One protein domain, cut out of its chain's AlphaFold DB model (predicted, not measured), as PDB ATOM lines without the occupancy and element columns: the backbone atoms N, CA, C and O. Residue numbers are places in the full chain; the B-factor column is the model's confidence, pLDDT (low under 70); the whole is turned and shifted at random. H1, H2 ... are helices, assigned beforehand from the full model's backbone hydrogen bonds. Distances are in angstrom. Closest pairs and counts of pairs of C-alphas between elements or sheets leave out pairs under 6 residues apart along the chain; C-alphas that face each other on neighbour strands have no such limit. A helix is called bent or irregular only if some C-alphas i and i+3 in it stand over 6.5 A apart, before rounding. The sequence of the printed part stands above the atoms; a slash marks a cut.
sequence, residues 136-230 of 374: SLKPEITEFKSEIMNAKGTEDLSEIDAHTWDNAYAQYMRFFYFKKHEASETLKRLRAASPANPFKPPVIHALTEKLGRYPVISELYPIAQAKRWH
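AT A GLANCE: This is residues 136 to 230 of the 374 residues of an uncharacterized protein of Marinobacter sp. C1S70 (UniProt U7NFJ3). What would one see first, going along from residue 136? A long helix, H2, is the spine of a rod, with H1 slanting over its first half and a hairpin of H3 and H4 packed on its second half. H1 begins beside the start of H4, and residues 224 to 230, of which 224 to 228 belong to H4, stick out. What are its make-up and size? The printed part has 95 residues with four named helices, in the order H1, H2, H3, H4, and no named strand; the class is all helix. It is loose, with a radius of gyration of the C-alphas of 16.7 A, and spans 52 by 24 by 19 A.

IN THESE COORDINATES: Where are the first two helices? H1 is residues 136 to 152, 26.2 A long, from C-alpha 136 at (215.388, 213.073, 226.680); it is only just irregular, with C-alphas 136 and 139 6.7 A apart. H2 is residues 162 to 193, 45.9 A long, from C-alpha 162 at (192.919, 200.333, 220.764). Where are the last two? H3 is residues 201 to 211, 15.2 A long. H4 is residues 213 to 228, 21.9 A long, ending at C-alpha 228 at (218.509, 227.618, 242.234), with a kink of 28 degrees near residue 220; it is neither bent nor irregular, but only just, with C-alphas 219 and 222 6.3 A apart.

HOW THE PARTS SIT: How does H1 stand to the others? H1 to H4 form an up and down bundle, each helix running against the one before it. H1, with residues 144 to 148 alone, only just touches H2 in a helical hairpin, with 3 pairs of C-alphas within 8 A, the closest Ile 148 and Ala 168 at 6.9 A, at a steep tilt of 39 degrees. H1 touches H4 with residues 136 to 140 alone, closest at the C-alphas of Ser 136 and Tyr 214, 5.0 A, and is apart from H3. How do H2, H3 and H4 meet? H2 and H3 touch, closest at the C-alphas of Lys 179 and Leu 211, 5.5 A, at a shallow tilt of 28 degrees, opposite ways. H2 and H4 touch, closest at the C-alphas of Lys 180 and Pro 215, 4.6 A, at a steep tilt of 47 degrees, the same way. H3 and H4, a helical hairpin, touch, closest at the C-alphas of Thr 208 and Val 216, 6.0 A. Are the helix backbones in order? In H2 and H3 every O i to N i+4 pair is within hydrogen-bond range; in H1 12 of 13 are, and in H4 9 of 12.

THE WHOLE: How far does it reach? The two C-alphas farthest apart, those of Glu 159 and Ala 196, are 52.2 A apart. Is it continuous? The printed part has no cut; the link from H3 to H4 is tight, and those from H1 to H2 and from H2 to H3 are short. Where is confidence low? Residues 226 to 230 are under 70, and the mean pLDDT of the printed part is 88.4.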
ATOM      1  N   SER A 136     215.039 214.266 225.906       90.56
ATOM      2  CA  SER A 136     215.388 213.073 226.680       90.56
ATOM      3  C   SER A 136     214.280 212.021 226.724       90.56
ATOM      4  O   SER A 136     214.604 210.847 226.863       90.56
ATOM      5  N   LEU A 137     213.012 212.413 226.554       91.44
ATOM      6  CA  LEU A 137     211.865 211.498 226.478       91.44
ATOM      7  C   LEU A 137     211.774 210.772 225.125       91.44
ATOM      8  O   LEU A 137     211.207 209.689 225.034       91.44
ATOM      9  N   LYS A 138     212.332 211.344 224.052       91.62
ATOM     10  CA  LYS A 138     212.211 210.783 222.697       91.62
ATOM     11  C   LYS A 138     212.687 209.321 222.580       91.62
ATOM     12  O   LYS A 138     211.956 208.552 221.963       91.62
ATOM     13  N   PRO A 139     213.848 208.907 223.130       89.62
ATOM     14  CA  PRO A 139     214.276 207.508 223.095       89.62
ATOM     15  C   PRO A 139     213.283 206.553 223.766       89.62
ATOM     16  O   PRO A 139     213.009 205.506 223.200       89.62
ATOM     17  N   GLU A 140     212.687 206.952 224.892       89.81
ATOM     18  CA  GLU A 140     211.681 206.163 225.624       89.81
ATOM     19  C   GLU A 140     210.440 205.902 224.756       89.81
ATOM     20  O   GLU A 140     209.978 204.773 224.616       89.81
ATOM     21  N   ILE A 141     209.933 206.947 224.089       90.44
ATOM     22  CA  ILE A 141     208.787 206.823 223.176       90.44
ATOM     23  C   ILE A 141     209.141 205.943 221.968       90.44
ATOM     24  O   ILE A 141     208.302 205.176 221.500       90.44
ATOM     25  N   THR A 142     210.358 206.072 221.435       90.50
ATOM     26  CA  THR A 142     210.820 205.250 220.308       90.50
ATOM     27  C   THR A 142     210.936 203.779 220.701       90.50
ATOM     28  O   THR A 142     210.477 202.933 219.940       90.50
ATOM     29  N   GLU A 143     211.495 203.482 221.878       87.56
ATOM     30  CA  GLU A 143     211.589 202.128 222.438       87.56
ATOM     31  C   GLU A 143     210.194 201.506 222.546       87.56
ATOM     32  O   GLU A 143     209.933 200.493 221.897       87.56
ATOM     33  N   PHE A 144     209.257 202.187 223.215       90.69
ATOM     34  CA  PHE A 144     207.867 201.733 223.340       90.69
ATOM     35  C   PHE A 144     207.217 201.416 221.985       90.69
ATOM     36  O   PHE A 144     206.636 200.348 221.795       90.69
ATOM     37  N   LYS A 145     207.338 202.339 221.020       90.88
ATOM     38  CA  LYS A 145     206.796 202.143 219.669       90.88
ATOM     39  C   LYS A 145     207.433 200.939 218.976       90.88
ATOM     40  O   LYS A 145     206.729 200.183 218.320       90.88
ATOM     41  N   SER A 146     208.744 200.757 219.109       88.62
ATOM     42  CA  SER A 146     209.440 199.630 218.486       88.62
ATOM     43  C   SER A 146     209.032 198.285 219.087       88.62
ATOM     44  O   SER A 146     208.814 197.331 218.346       88.62
ATOM     45  N   GLU A 147     208.846 198.210 220.406       88.56
ATOM     46  CA  GLU A 147     208.442 196.978 221.084       88.56
ATOM     47  C   GLU A 147     207.037 196.535 220.675       88.56
ATOM     48  O   GLU A 147     206.832 195.361 220.364       88.56
ATOM     49  N   ILE A 148     206.075 197.465 220.619       90.69
ATOM     50  CA  ILE A 148     204.698 197.125 220.243       90.69
ATOM     51  C   ILE A 148     204.586 196.729 218.764       90.69
ATOM     52  O   ILE A 148     203.887 195.767 218.444       90.69
ATOM     53  N   MET A 149     205.324 197.409 217.877       90.19
ATOM     54  CA  MET A 149     205.422 197.063 216.453       90.19
ATOM     55  C   MET A 149     206.008 195.659 216.267       90.19
ATOM     56  O   MET A 149     205.407 194.819 215.597       90.19
ATOM     57  N   ASN A 150     207.113 195.353 216.956       87.94
ATOM     58  CA  ASN A 150     207.746 194.034 216.913       87.94
ATOM     59  C   ASN A 150     206.831 192.929 217.462       87.94
ATOM     60  O   ASN A 150     206.736 191.858 216.867       87.94
ATOM     61  N   ALA A 151     206.132 193.179 218.573       86.12
ATOM     62  CA  ALA A 151     205.221 192.208 219.179       86.12
ATOM     63  C   ALA A 151     204.017 191.874 218.282       86.12
ATOM     64  O   ALA A 151     203.441 190.790 218.398       86.12
ATOM     65  N   LYS A 152     203.622 192.803 217.406       87.81
ATOM     66  CA  LYS A 152     202.504 192.634 216.470       87.81
ATOM     67  C   LYS A 152     202.934 192.252 215.056       87.81
ATOM     68  O   LYS A 152     202.084 191.825 214.284       87.81
ATOM     69  N   GLY A 153     204.224 192.352 214.742       89.94
ATOM     70  CA  GLY A 153     204.754 192.070 213.411       89.94
ATOM     71  C   GLY A 153     204.295 193.081 212.358       89.94
ATOM     72  O   GLY A 153     204.090 192.693 211.213       89.94
ATOM     73  N   THR A 154     204.111 194.348 212.747       89.75
ATOM     74  CA  THR A 154     203.716 195.443 211.846       89.75
ATOM     75  C   THR A 154     204.730 196.581 211.892       89.75
ATOM     76  O   THR A 154     205.375 196.806 212.915       89.75
ATOM     77  N   GLU A 155     204.852 197.315 210.789       89.19
ATOM     78  CA  GLU A 155     205.610 198.568 210.709       89.19
ATOM     79  C   GLU A 155     204.699 199.807 210.806       89.19
ATOM     80  O   GLU A 155     205.199 200.930 210.913       89.19
ATOM     81  N   ASP A 156     203.373 199.622 210.801       88.06
ATOM     82  CA  ASP A 156     202.390 200.699 210.890       88.06
ATOM     83  C   ASP A 156     201.640 200.664 212.230       88.06
ATOM     84  O   ASP A 156     200.844 199.774 212.529       88.06
ATOM     85  N   LEU A 157     201.854 201.700 213.044       85.25
ATOM     86  CA  LEU A 157     201.157 201.879 214.319       85.25
ATOM     87  C   LEU A 157     199.636 202.013 214.158       85.25
ATOM     88  O   LEU A 157     198.918 201.788 215.130       85.25
ATOM     89  N   SER A 158     199.143 202.395 212.975       85.62
ATOM     90  CA  SER A 158     197.708 202.525 212.704       85.62
ATOM     91  C   SER A 158     196.979 201.176 212.650       85.62
ATOM     92  O   SER A 158     195.773 201.123 212.890       85.62
ATOM     93  N   GLU A 159     197.712 200.081 212.426       88.19
ATOM     94  CA  GLU A 159     197.182 198.711 212.429       88.19
ATOM     95  C   GLU A 159     196.966 198.157 213.846       88.19
ATOM     96  O   GLU A 159     196.367 197.095 214.029       88.19
ATOM     97  N   ILE A 160     197.449 198.866 214.871       88.62
ATOM     98  CA  ILE A 160     197.330 198.447 216.263       88.62
ATOM     99  C   ILE A 160     195.961 198.863 216.799       88.62
ATOM    100  O   ILE A 160     195.647 200.045 216.925       88.62
ATOM    101  N   ASP A 161     195.149 197.874 217.170       91.00
ATOM    102  CA  ASP A 161     193.846 198.118 217.774       91.00
ATOM    103  C   ASP A 161     193.964 198.794 219.154       91.00
ATOM    104  O   ASP A 161     194.942 198.615 219.889       91.00
ATOM    105  N   ALA A 162     192.929 199.549 219.529       89.56
ATOM    106  CA  ALA A 162     192.919 200.333 220.764       89.56
ATOM    107  C   ALA A 162     193.135 199.477 222.024       89.56
ATOM    108  O   ALA A 162     193.841 199.898 222.935       89.56
ATOM    109  N   HIS A 163     192.590 198.257 222.072       90.69
ATOM    110  CA  HIS A 163     192.731 197.393 223.243       90.69
ATOM    111  C   HIS A 163     194.173 196.898 223.413       90.69
ATOM    112  O   HIS A 163     194.719 196.914 224.519       90.69
ATOM    113  N   THR A 164     194.818 196.497 222.316       89.69
ATOM    114  CA  THR A 164     196.247 196.170 222.303       89.69
ATOM    115  C   THR A 164     197.090 197.366 222.735       89.69
ATOM    116  O   THR A 164     197.981 197.207 223.573       89.69
ATOM    117  N   TRP A 165     196.815 198.546 222.174       90.56
ATOM    118  CA  TRP A 165     197.534 199.771 222.503       90.56
ATOM    119  C   TRP A 165     197.440 200.096 223.995       90.56
ATOM    120  O   TRP A 165     198.466 200.296 224.643       90.56
ATOM    121  N   ASP A 166     196.231 200.078 224.558       90.62
ATOM    122  CA  ASP A 166     195.985 200.402 225.963       90.62
ATOM    123  C   ASP A 166     196.688 199.421 226.908       90.62
ATOM    124  O   ASP A 166     197.314 199.835 227.889       90.62
ATOM    125  N   ASN A 167     196.656 198.124 226.594       90.38
ATOM    126  CA  ASN A 167     197.356 197.104 227.376       90.38
ATOM    127  C   ASN A 167     198.880 197.286 227.323       90.38
ATOM    128  O   ASN A 167     199.543 197.234 228.363       90.38
ATOM    129  N   ALA A 168     199.439 197.512 226.130       90.44
ATOM    130  CA  ALA A 168     200.870 197.748 225.955       90.44
ATOM    131  C   ALA A 168     201.309 199.027 226.677       90.44
ATOM    132  O   ALA A 168     202.302 199.022 227.402       90.44
ATOM    133  N   TYR A 169     200.530 200.103 226.550       91.12
ATOM    134  CA  TYR A 169     200.760 201.355 227.257       91.12
ATOM    135  C   TYR A 169     200.731 201.158 228.776       91.12
ATOM    136  O   TYR A 169     201.642 201.610 229.464       91.12
ATOM    137  N   ALA A 170     199.746 200.438 229.322       91.56
ATOM    138  CA  ALA A 170     199.663 200.179 230.760       91.56
ATOM    139  C   ALA A 170     200.889 199.407 231.290       91.56
ATOM    140  O   ALA A 170     201.437 199.751 232.343       91.56
ATOM    141  N   GLN A 171     201.351 198.392 230.552       90.25
ATOM    142  CA  GLN A 171     202.554 197.631 230.904       90.25
ATOM    143  C   GLN A 171     203.815 198.492 230.818       90.25
ATOM    144  O   GLN A 171     204.602 198.528 231.769       90.25
ATOM    145  N   TYR A 172     203.969 199.238 229.725       90.75
ATOM    146  CA  TYR A 172     205.091 200.144 229.533       90.75
ATOM    147  C   TYR A 172     205.136 201.216 230.620       90.75
ATOM    148  O   TYR A 172     206.184 201.447 231.215       90.75
ATOM    149  N   MET A 173     203.997 201.816 230.970       91.00
ATOM    150  CA  MET A 173     203.923 202.800 232.048       91.00
ATOM    151  C   MET A 173     204.351 202.204 233.389       91.00
ATOM    152  O   MET A 173     205.076 202.857 234.136       91.00
ATOM    153  N   ARG A 174     203.974 200.956 233.698       92.62
ATOM    154  CA  ARG A 174     204.439 200.272 234.915       92.62
ATOM    155  C   ARG A 174     205.961 200.100 234.924       92.62
ATOM    156  O   ARG A 174     206.591 200.378 235.944       92.62
ATOM    157  N   PHE A 175     206.545 199.678 233.804       90.62
ATOM    158  CA  PHE A 175     207.997 199.559 233.650       90.62
ATOM    159  C   PHE A 175     208.697 200.920 233.759       90.62
ATOM    160  O   PHE A 175     209.658 201.083 234.509       90.62
ATOM    161  N   PHE A 176     208.166 201.933 233.083       91.00
ATOM    162  CA  PHE A 176     208.662 203.299 233.130       91.00
ATOM    163  C   PHE A 176     208.650 203.869 234.559       91.00
ATOM    164  O   PHE A 176     209.649 204.427 235.018       91.00
ATOM    165  N   TYR A 177     207.557 203.682 235.307       92.12
ATOM    166  CA  TYR A 177     207.479 204.105 236.707       92.12
ATOM    167  C   TYR A 177     208.462 203.356 237.603       92.12
ATOM    168  O   TYR A 177     209.025 203.966 238.512       92.12
ATOM    169  N   PHE A 178     208.718 202.073 237.335       94.44
ATOM    170  CA  PHE A 178     209.775 201.334 238.020       94.44
ATOM    171  C   PHE A 178     211.151 201.978 237.779       94.44
ATOM    172  O   PHE A 178     211.837 202.290 238.752       94.44
ATOM    173  N   LYS A 179     211.515 202.276 236.519       94.31
ATOM    174  CA  LYS A 179     212.781 202.962 236.179       94.31
ATOM    175  C   LYS A 179     212.906 204.303 236.907       94.31
ATOM    176  O   LYS A 179     213.947 204.606 237.489       94.31
ATOM    177  N   LYS A 180     211.828 205.092 236.930       93.31
ATOM    178  CA  LYS A 180     211.781 206.388 237.622       93.31
ATOM    179  C   LYS A 180     211.939 206.246 239.140       93.31
ATOM    180  O   LYS A 180     212.703 206.989 239.750       93.31
ATOM    181  N   HIS A 181     211.266 205.271 239.750       94.50
ATOM    182  CA  HIS A 181     211.400 204.988 241.179       94.50
ATOM    183  C   HIS A 181     212.826 204.535 241.534       94.50
ATOM    184  O   HIS A 181     213.408 205.035 242.495       94.50
ATOM    185  N   GLU A 182     213.420 203.634 240.746       96.38
ATOM    186  CA  GLU A 182     214.804 203.188 240.946       96.38
ATOM    187  C   GLU A 182     215.803 204.346 240.805       96.38
ATOM    188  O   GLU A 182     216.722 204.471 241.622       96.38
ATOM    189  N   ALA A 183     215.601 205.230 239.821       95.69
ATOM    190  CA  ALA A 183     216.402 206.438 239.660       95.69
ATOM    191  C   ALA A 183     216.293 207.341 240.897       95.69
ATOM    192  O   ALA A 183     217.316 207.727 241.461       95.69
ATOM    193  N   SER A 184     215.072 207.611 241.369       94.19
ATOM    194  CA  SER A 184     214.818 208.438 242.555       94.19
ATOM    195  C   SER A 184     215.513 207.879 243.805       94.19
ATOM    196  O   SER A 184     216.264 208.590 244.478       94.19
ATOM    197  N   GLU A 185     215.347 206.585 244.087       95.12
ATOM    198  CA  GLU A 185     215.979 205.927 245.238       95.12
ATOM    199  C   GLU A 185     217.506 205.924 245.143       95.12
ATOM    200  O   GLU A 185     218.203 206.176 246.131       95.12
ATOM    201  N   THR A 186     218.051 205.702 243.947       94.81
ATOM    202  CA  THR A 186     219.500 205.743 243.722       94.81
ATOM    203  C   THR A 186     220.051 207.150 243.948       94.81
ATOM    204  O   THR A 186     221.037 207.316 244.667       94.81
ATOM    205  N   LEU A 187     219.390 208.181 243.415       92.75
ATOM    206  CA  LEU A 187     219.785 209.577 243.608       92.75
ATOM    207  C   LEU A 187     219.715 210.000 245.084       92.75
ATOM    208  O   LEU A 187     220.614 210.699 245.556       92.75
ATOM    209  N   LYS A 188     218.714 209.535 245.845       90.81
ATOM    210  CA  LYS A 188     218.640 209.756 247.302       90.81
ATOM    211  C   LYS A 188     219.824 209.126 248.035       90.81
ATOM    212  O   LYS A 188     220.441 209.790 248.868       90.81
ATOM    213  N   ARG A 189     220.187 207.879 247.707       92.38
ATOM    214  CA  ARG A 189     221.353 207.197 248.304       92.38
ATOM    215  C   ARG A 189     222.662 207.907 247.969       92.38
ATOM    216  O   ARG A 189     223.478 208.109 248.861       92.38
ATOM    217  N   LEU A 190     222.836 208.344 246.720       90.88
ATOM    218  CA  LEU A 190     223.998 209.136 246.303       90.88
ATOM    219  C   LEU A 190     224.094 210.451 247.090       90.88
ATOM    220  O   LEU A 190     225.175 210.818 247.552       90.88
ATOM    221  N   ARG A 191     222.953 211.121 247.311       87.88
ATOM    222  CA  ARG A 191     222.867 212.330 248.141       87.88
ATOM    223  C   ARG A 191     223.266 212.092 249.591       87.88
ATOM    224  O   ARG A 191     224.013 212.896 250.138       87.88
ATOM    225  N   ALA A 192     222.799 211.001 250.191       86.31
ATOM    226  CA  ALA A 192     223.150 210.643 251.562       86.31
ATOM    227  C   ALA A 192     224.635 210.263 251.705       86.31
ATOM    228  O   ALA A 192     225.272 210.644 252.681       86.31
ATOM    229  N   ALA A 193     225.197 209.552 250.722       89.31
ATOM    230  CA  ALA A 193     226.582 209.086 250.757       89.31
ATOM    231  C   ALA A 193     227.616 210.201 250.516       89.31
ATOM    232  O   ALA A 193     228.729 210.128 251.031       89.31
ATOM    233  N   SER A 194     227.281 211.231 249.727       85.75
ATOM    234  CA  SER A 194     228.184 212.361 249.473       85.75
ATOM    235  C   SER A 194     227.428 213.694 249.392       85.75
ATOM    236  O   SER A 194     227.223 214.219 248.298       85.75
ATOM    237  N   PRO A 195     227.038 214.289 250.535       79.44
ATOM    238  CA  PRO A 195     226.198 215.490 250.554       79.44
ATOM    239  C   PRO A 195     226.788 216.685 249.792       79.44
ATOM    240  O   PRO A 195     226.050 217.424 249.144       79.44
ATOM    241  N   ALA A 196     228.115 216.850 249.830       75.38
ATOM    242  CA  ALA A 196     228.811 217.959 249.179       75.38
ATOM    243  C   ALA A 196     228.837 217.841 247.643       75.38
ATOM    244  O   ALA A 196     228.745 218.850 246.947       75.38
ATOM    245  N   ASN A 197     228.943 216.624 247.094       80.19
ATOM    246  CA  ASN A 197     228.989 216.410 245.644       80.19
ATOM    247  C   ASN A 197     228.374 215.056 245.227       80.19
ATOM    248  O   ASN A 197     229.095 214.134 244.824       80.19
ATOM    249  N   PRO A 198     227.039 214.922 245.310       82.44
ATOM    250  CA  PRO A 198     226.382 213.625 245.163       82.44
ATOM    251  C   PRO A 198     226.192 213.161 243.716       82.44
ATOM    252  O   PRO A 198     226.035 211.969 243.471       82.44
ATOM    253  N   PHE A 199     226.213 214.074 242.742       88.31
ATOM    254  CA  PHE A 199     225.828 213.798 241.350       88.31
ATOM    255  C   PHE A 199     227.013 213.942 240.396       88.31
ATOM    256  O   PHE A 199     227.005 214.761 239.478       88.31
ATOM    257  N   LYS A 200     228.066 213.153 240.625       89.12
ATOM    258  CA  LYS A 200     229.254 213.157 239.759       89.12
ATOM    259  C   LYS A 200     228.870 212.736 238.326       89.12
ATOM    260  O   LYS A 200     228.195 211.713 238.185       89.12
ATOM    261  N   PRO A 201     229.336 213.432 237.268       91.25
ATOM    262  CA  PRO A 201     228.923 213.146 235.891       91.25
ATOM    263  C   PRO A 201     229.063 211.678 235.448       91.25
ATOM    264  O   PRO A 201     228.107 211.170 234.866       91.25
ATOM    265  N   PRO A 202     230.152 210.945 235.772       92.94
ATOM    266  CA  PRO A 202     230.273 209.532 235.390       92.94
ATOM    267  C   PRO A 202     229.213 208.631 236.038       92.94
ATOM    268  O   PRO A 202     228.738 207.683 235.421       92.94
ATOM    269  N   VAL A 203     228.810 208.944 237.273       91.81
ATOM    270  CA  VAL A 203     227.788 208.180 238.004       91.81
ATOM    271  C   VAL A 203     226.414 208.420 237.391       91.81
ATOM    272  O   VAL A 203     225.658 207.475 237.180       91.81
ATOM    273  N   ILE A 204     226.103 209.678 237.066       94.00
ATOM    274  CA  ILE A 204     224.847 210.022 236.395       94.00
ATOM    275  C   ILE A 204     224.795 209.401 235.000       94.00
ATOM    276  O   ILE A 204     223.761 208.850 234.639       94.00
ATOM    277  N   HIS A 205     225.903 209.415 234.253       93.50
ATOM    278  CA  HIS A 205     225.988 208.764 232.947       93.50
ATOM    279  C   HIS A 205     225.663 207.268 233.036       93.50
ATOM    280  O   HIS A 205     224.748 206.801 232.360       93.50
ATOM    281  N   ALA A 206     226.330 206.538 233.934       94.19
ATOM    282  CA  ALA A 206     226.068 205.113 234.137       94.19
ATOM    283  C   ALA A 206     224.607 204.844 234.544       94.19
ATOM    284  O   ALA A 206     223.987 203.884 234.085       94.19
ATOM    285  N   LEU A 207     224.020 205.716 235.372       94.81
ATOM    286  CA  LEU A 207     222.613 205.606 235.751       94.81
ATOM    287  C   LEU A 207     221.676 205.848 234.556       94.81
ATOM    288  O   LEU A 207     220.687 205.133 234.413       94.81
ATOM    289  N   THR A 208     221.991 206.813 233.684       94.31
ATOM    290  CA  THR A 208     221.217 207.078 232.459       94.31
ATOM    291  C   THR A 208     221.338 205.967 231.422       94.31
ATOM    292  O   THR A 208     220.362 205.701 230.729       94.31
ATOM    293  N   GLU A 209     222.489 205.294 231.326       93.69
ATOM    294  CA  GLU A 209     222.651 204.111 230.469       93.69
ATOM    295  C   GLU A 209     221.820 202.935 230.983       93.69
ATOM    296  O   GLU A 209     221.213 202.217 230.195       93.69
ATOM    297  N   LYS A 210     221.748 202.764 232.310       93.25
ATOM    298  CA  LYS A 210     221.000 201.668 232.932       93.25
ATOM    299  C   LYS A 210     219.482 201.869 232.886       93.25
ATOM    300  O   LYS A 210     218.750 200.923 232.616       93.25
ATOM    301  N   LEU A 211     219.006 203.063 233.236       93.69
ATOM    302  CA  LEU A 211     217.580 203.330 233.482       93.69
ATOM    303  C   LEU A 211     216.920 204.181 232.397       93.69
ATOM    304  O   LEU A 211     215.735 204.485 232.502       93.69
ATOM    305  N   GLY A 212     217.670 204.584 231.377       92.12
ATOM    306  CA  GLY A 212     217.217 205.559 230.398       92.12
ATOM    307  C   GLY A 212     217.430 206.996 230.872       92.12
ATOM    308  O   GLY A 212     217.467 207.324 232.063       92.12
ATOM    309  N   ARG A 213     217.586 207.904 229.904       92.38
ATOM    310  CA  ARG A 213     217.940 209.301 230.183       92.38
ATOM    311  C   ARG A 213     216.808 210.058 230.873       92.38
ATOM    312  O   ARG A 213     217.066 210.789 231.826       92.38
ATOM    313  N   TYR A 214     215.570 209.915 230.402       93.31
ATOM    314  CA  TYR A 214     214.444 210.684 230.938       93.31
ATOM    315  C   TYR A 214     214.087 210.315 232.389       93.31
ATOM    316  O   TYR A 214     213.953 211.243 233.193       93.31
ATOM    317  N   PRO A 215     213.997 209.026 232.788       93.75
ATOM    318  CA  PRO A 215     213.760 208.657 234.187       93.75
ATOM    319  C   PRO A 215     214.757 209.287 235.166       93.75
ATOM    320  O   PRO A 215     214.362 209.738 236.233       93.75
ATOM    321  N   VAL A 216     216.031 209.395 234.781       94.06
ATOM    322  CA  VAL A 216     217.074 209.986 235.632       94.06
ATOM    323  C   VAL A 216     217.036 211.514 235.618       94.06
ATOM    324  O   VAL A 216     217.045 212.146 236.675       94.06
ATOM    325  N   ILE A 217     216.984 212.134 234.436       90.81
ATOM    326  CA  ILE A 217     217.018 213.599 234.312       90.81
ATOM    327  C   ILE A 217     215.758 214.239 234.907       90.81
ATOM    328  O   ILE A 217     215.861 215.282 235.549       90.81
ATOM    329  N   SER A 218     214.589 213.606 234.765       90.69
ATOM    330  CA  SER A 218     213.343 214.115 235.355       90.69
ATOM    331  C   SER A 218     213.356 214.137 236.890       90.69
ATOM    332  O   SER A 218     212.696 214.989 237.475       90.69
ATOM    333  N   GLU A 219     214.148 213.278 237.542       91.12
ATOM    334  CA  GLU A 219     214.355 213.284 239.000       91.12
ATOM    335  C   GLU A 219     215.470 214.251 239.434       91.12
ATOM    336  O   GLU A 219     215.386 214.879 240.491       91.12
ATOM    337  N   LEU A 220     216.510 214.424 238.611       88.38
ATOM    338  CA  LEU A 220     217.566 215.412 238.859       88.38
ATOM    339  C   LEU A 220     217.072 216.852 238.697       88.38
ATOM    340  O   LEU A 220     217.551 217.742 239.401       88.38
ATOM    341  N   TYR A 221     216.126 217.086 237.787       84.62
ATOM    342  CA  TYR A 221     215.647 218.423 237.455       84.62
ATOM    343  C   TYR A 221     215.077 219.173 238.676       84.62
ATOM    344  O   TYR A 221     215.600 220.245 238.982       84.62
ATOM    345  N   PRO A 222     214.122 218.630 239.463       79.44
ATOM    346  CA  PRO A 222     213.662 219.278 240.693       79.44
ATOM    347  C   PRO A 222     214.782 219.548 241.699       79.44
ATOM    348  O   PRO A 222     214.742 220.557 242.393       79.44
ATOM    349  N   ILE A 223     215.797 218.681 241.778       80.44
ATOM    350  CA  ILE A 223     216.926 218.855 242.701       80.44
ATOM    351  C   ILE A 223     217.816 220.024 242.257       80.44
ATOM    352  O   ILE A 223     218.256 220.815 243.091       80.44
ATOM    353  N   ALA A 224     218.064 220.153 240.952       76.19
ATOM    354  CA  ALA A 224     218.801 221.275 240.378       76.19
ATOM    355  C   ALA A 224     218.023 222.593 240.520       76.19
ATOM    356  O   ALA A 224     218.600 223.597 240.935       76.19
ATOM    357  N   GLN A 225     216.709 222.580 240.269       71.25
ATOM    358  CA  GLN A 225     215.861 223.754 240.474       71.25
ATOM    359  C   GLN A 225     215.789 224.129 241.960       71.25
ATOM    360  O   GLN A 225     215.985 225.289 242.300       71.25
ATOM    361  N   ALA A 226     215.619 223.173 242.876       66.31
ATOM    362  CA  ALA A 226     215.604 223.451 244.313       66.31
ATOM    363  C   ALA A 226     216.904 224.100 244.810       66.31
ATOM    364  O   ALA A 226     216.849 224.878 245.753       66.31
ATOM    365  N   LYS A 227     218.056 223.820 244.177       62.09
ATOM    366  CA  LYS A 227     219.309 224.548 244.438       62.09
ATOM    367  C   LYS A 227     219.260 226.001 243.958       62.09
ATOM    368  O   LYS A 227     219.773 226.868 244.651       62.09
ATOM    369  N   ARG A 228     218.653 226.262 242.798       59.34
ATOM    370  CA  ARG A 228     218.509 227.618 242.234       59.34
ATOM    371  C   ARG A 228     217.590 228.512 243.067       59.34
ATOM    372  O   ARG A 228     217.827 229.706 243.143       59.34
ATOM    373  N   TRP A 229     216.585 227.929 243.714       61.72
ATOM    374  CA  TRP A 229     215.650 228.632 244.602       61.72
ATOM    375  C   TRP A 229     215.932 228.343 246.088       61.72
ATOM    376  O   TRP A 229     215.039 228.459 246.930       61.72
ATOM    377  N   HIS A 230     217.148 227.889 246.416       63.34
ATOM    378  CA  HIS A 230     217.486 227.454 247.766       63.34
ATOM    379  C   HIS A 230     217.660 228.657 248.685       63.34
ATOM    380  O   HIS A 230     218.562 229.469 248.503       63.34
TER     381      HIS A 230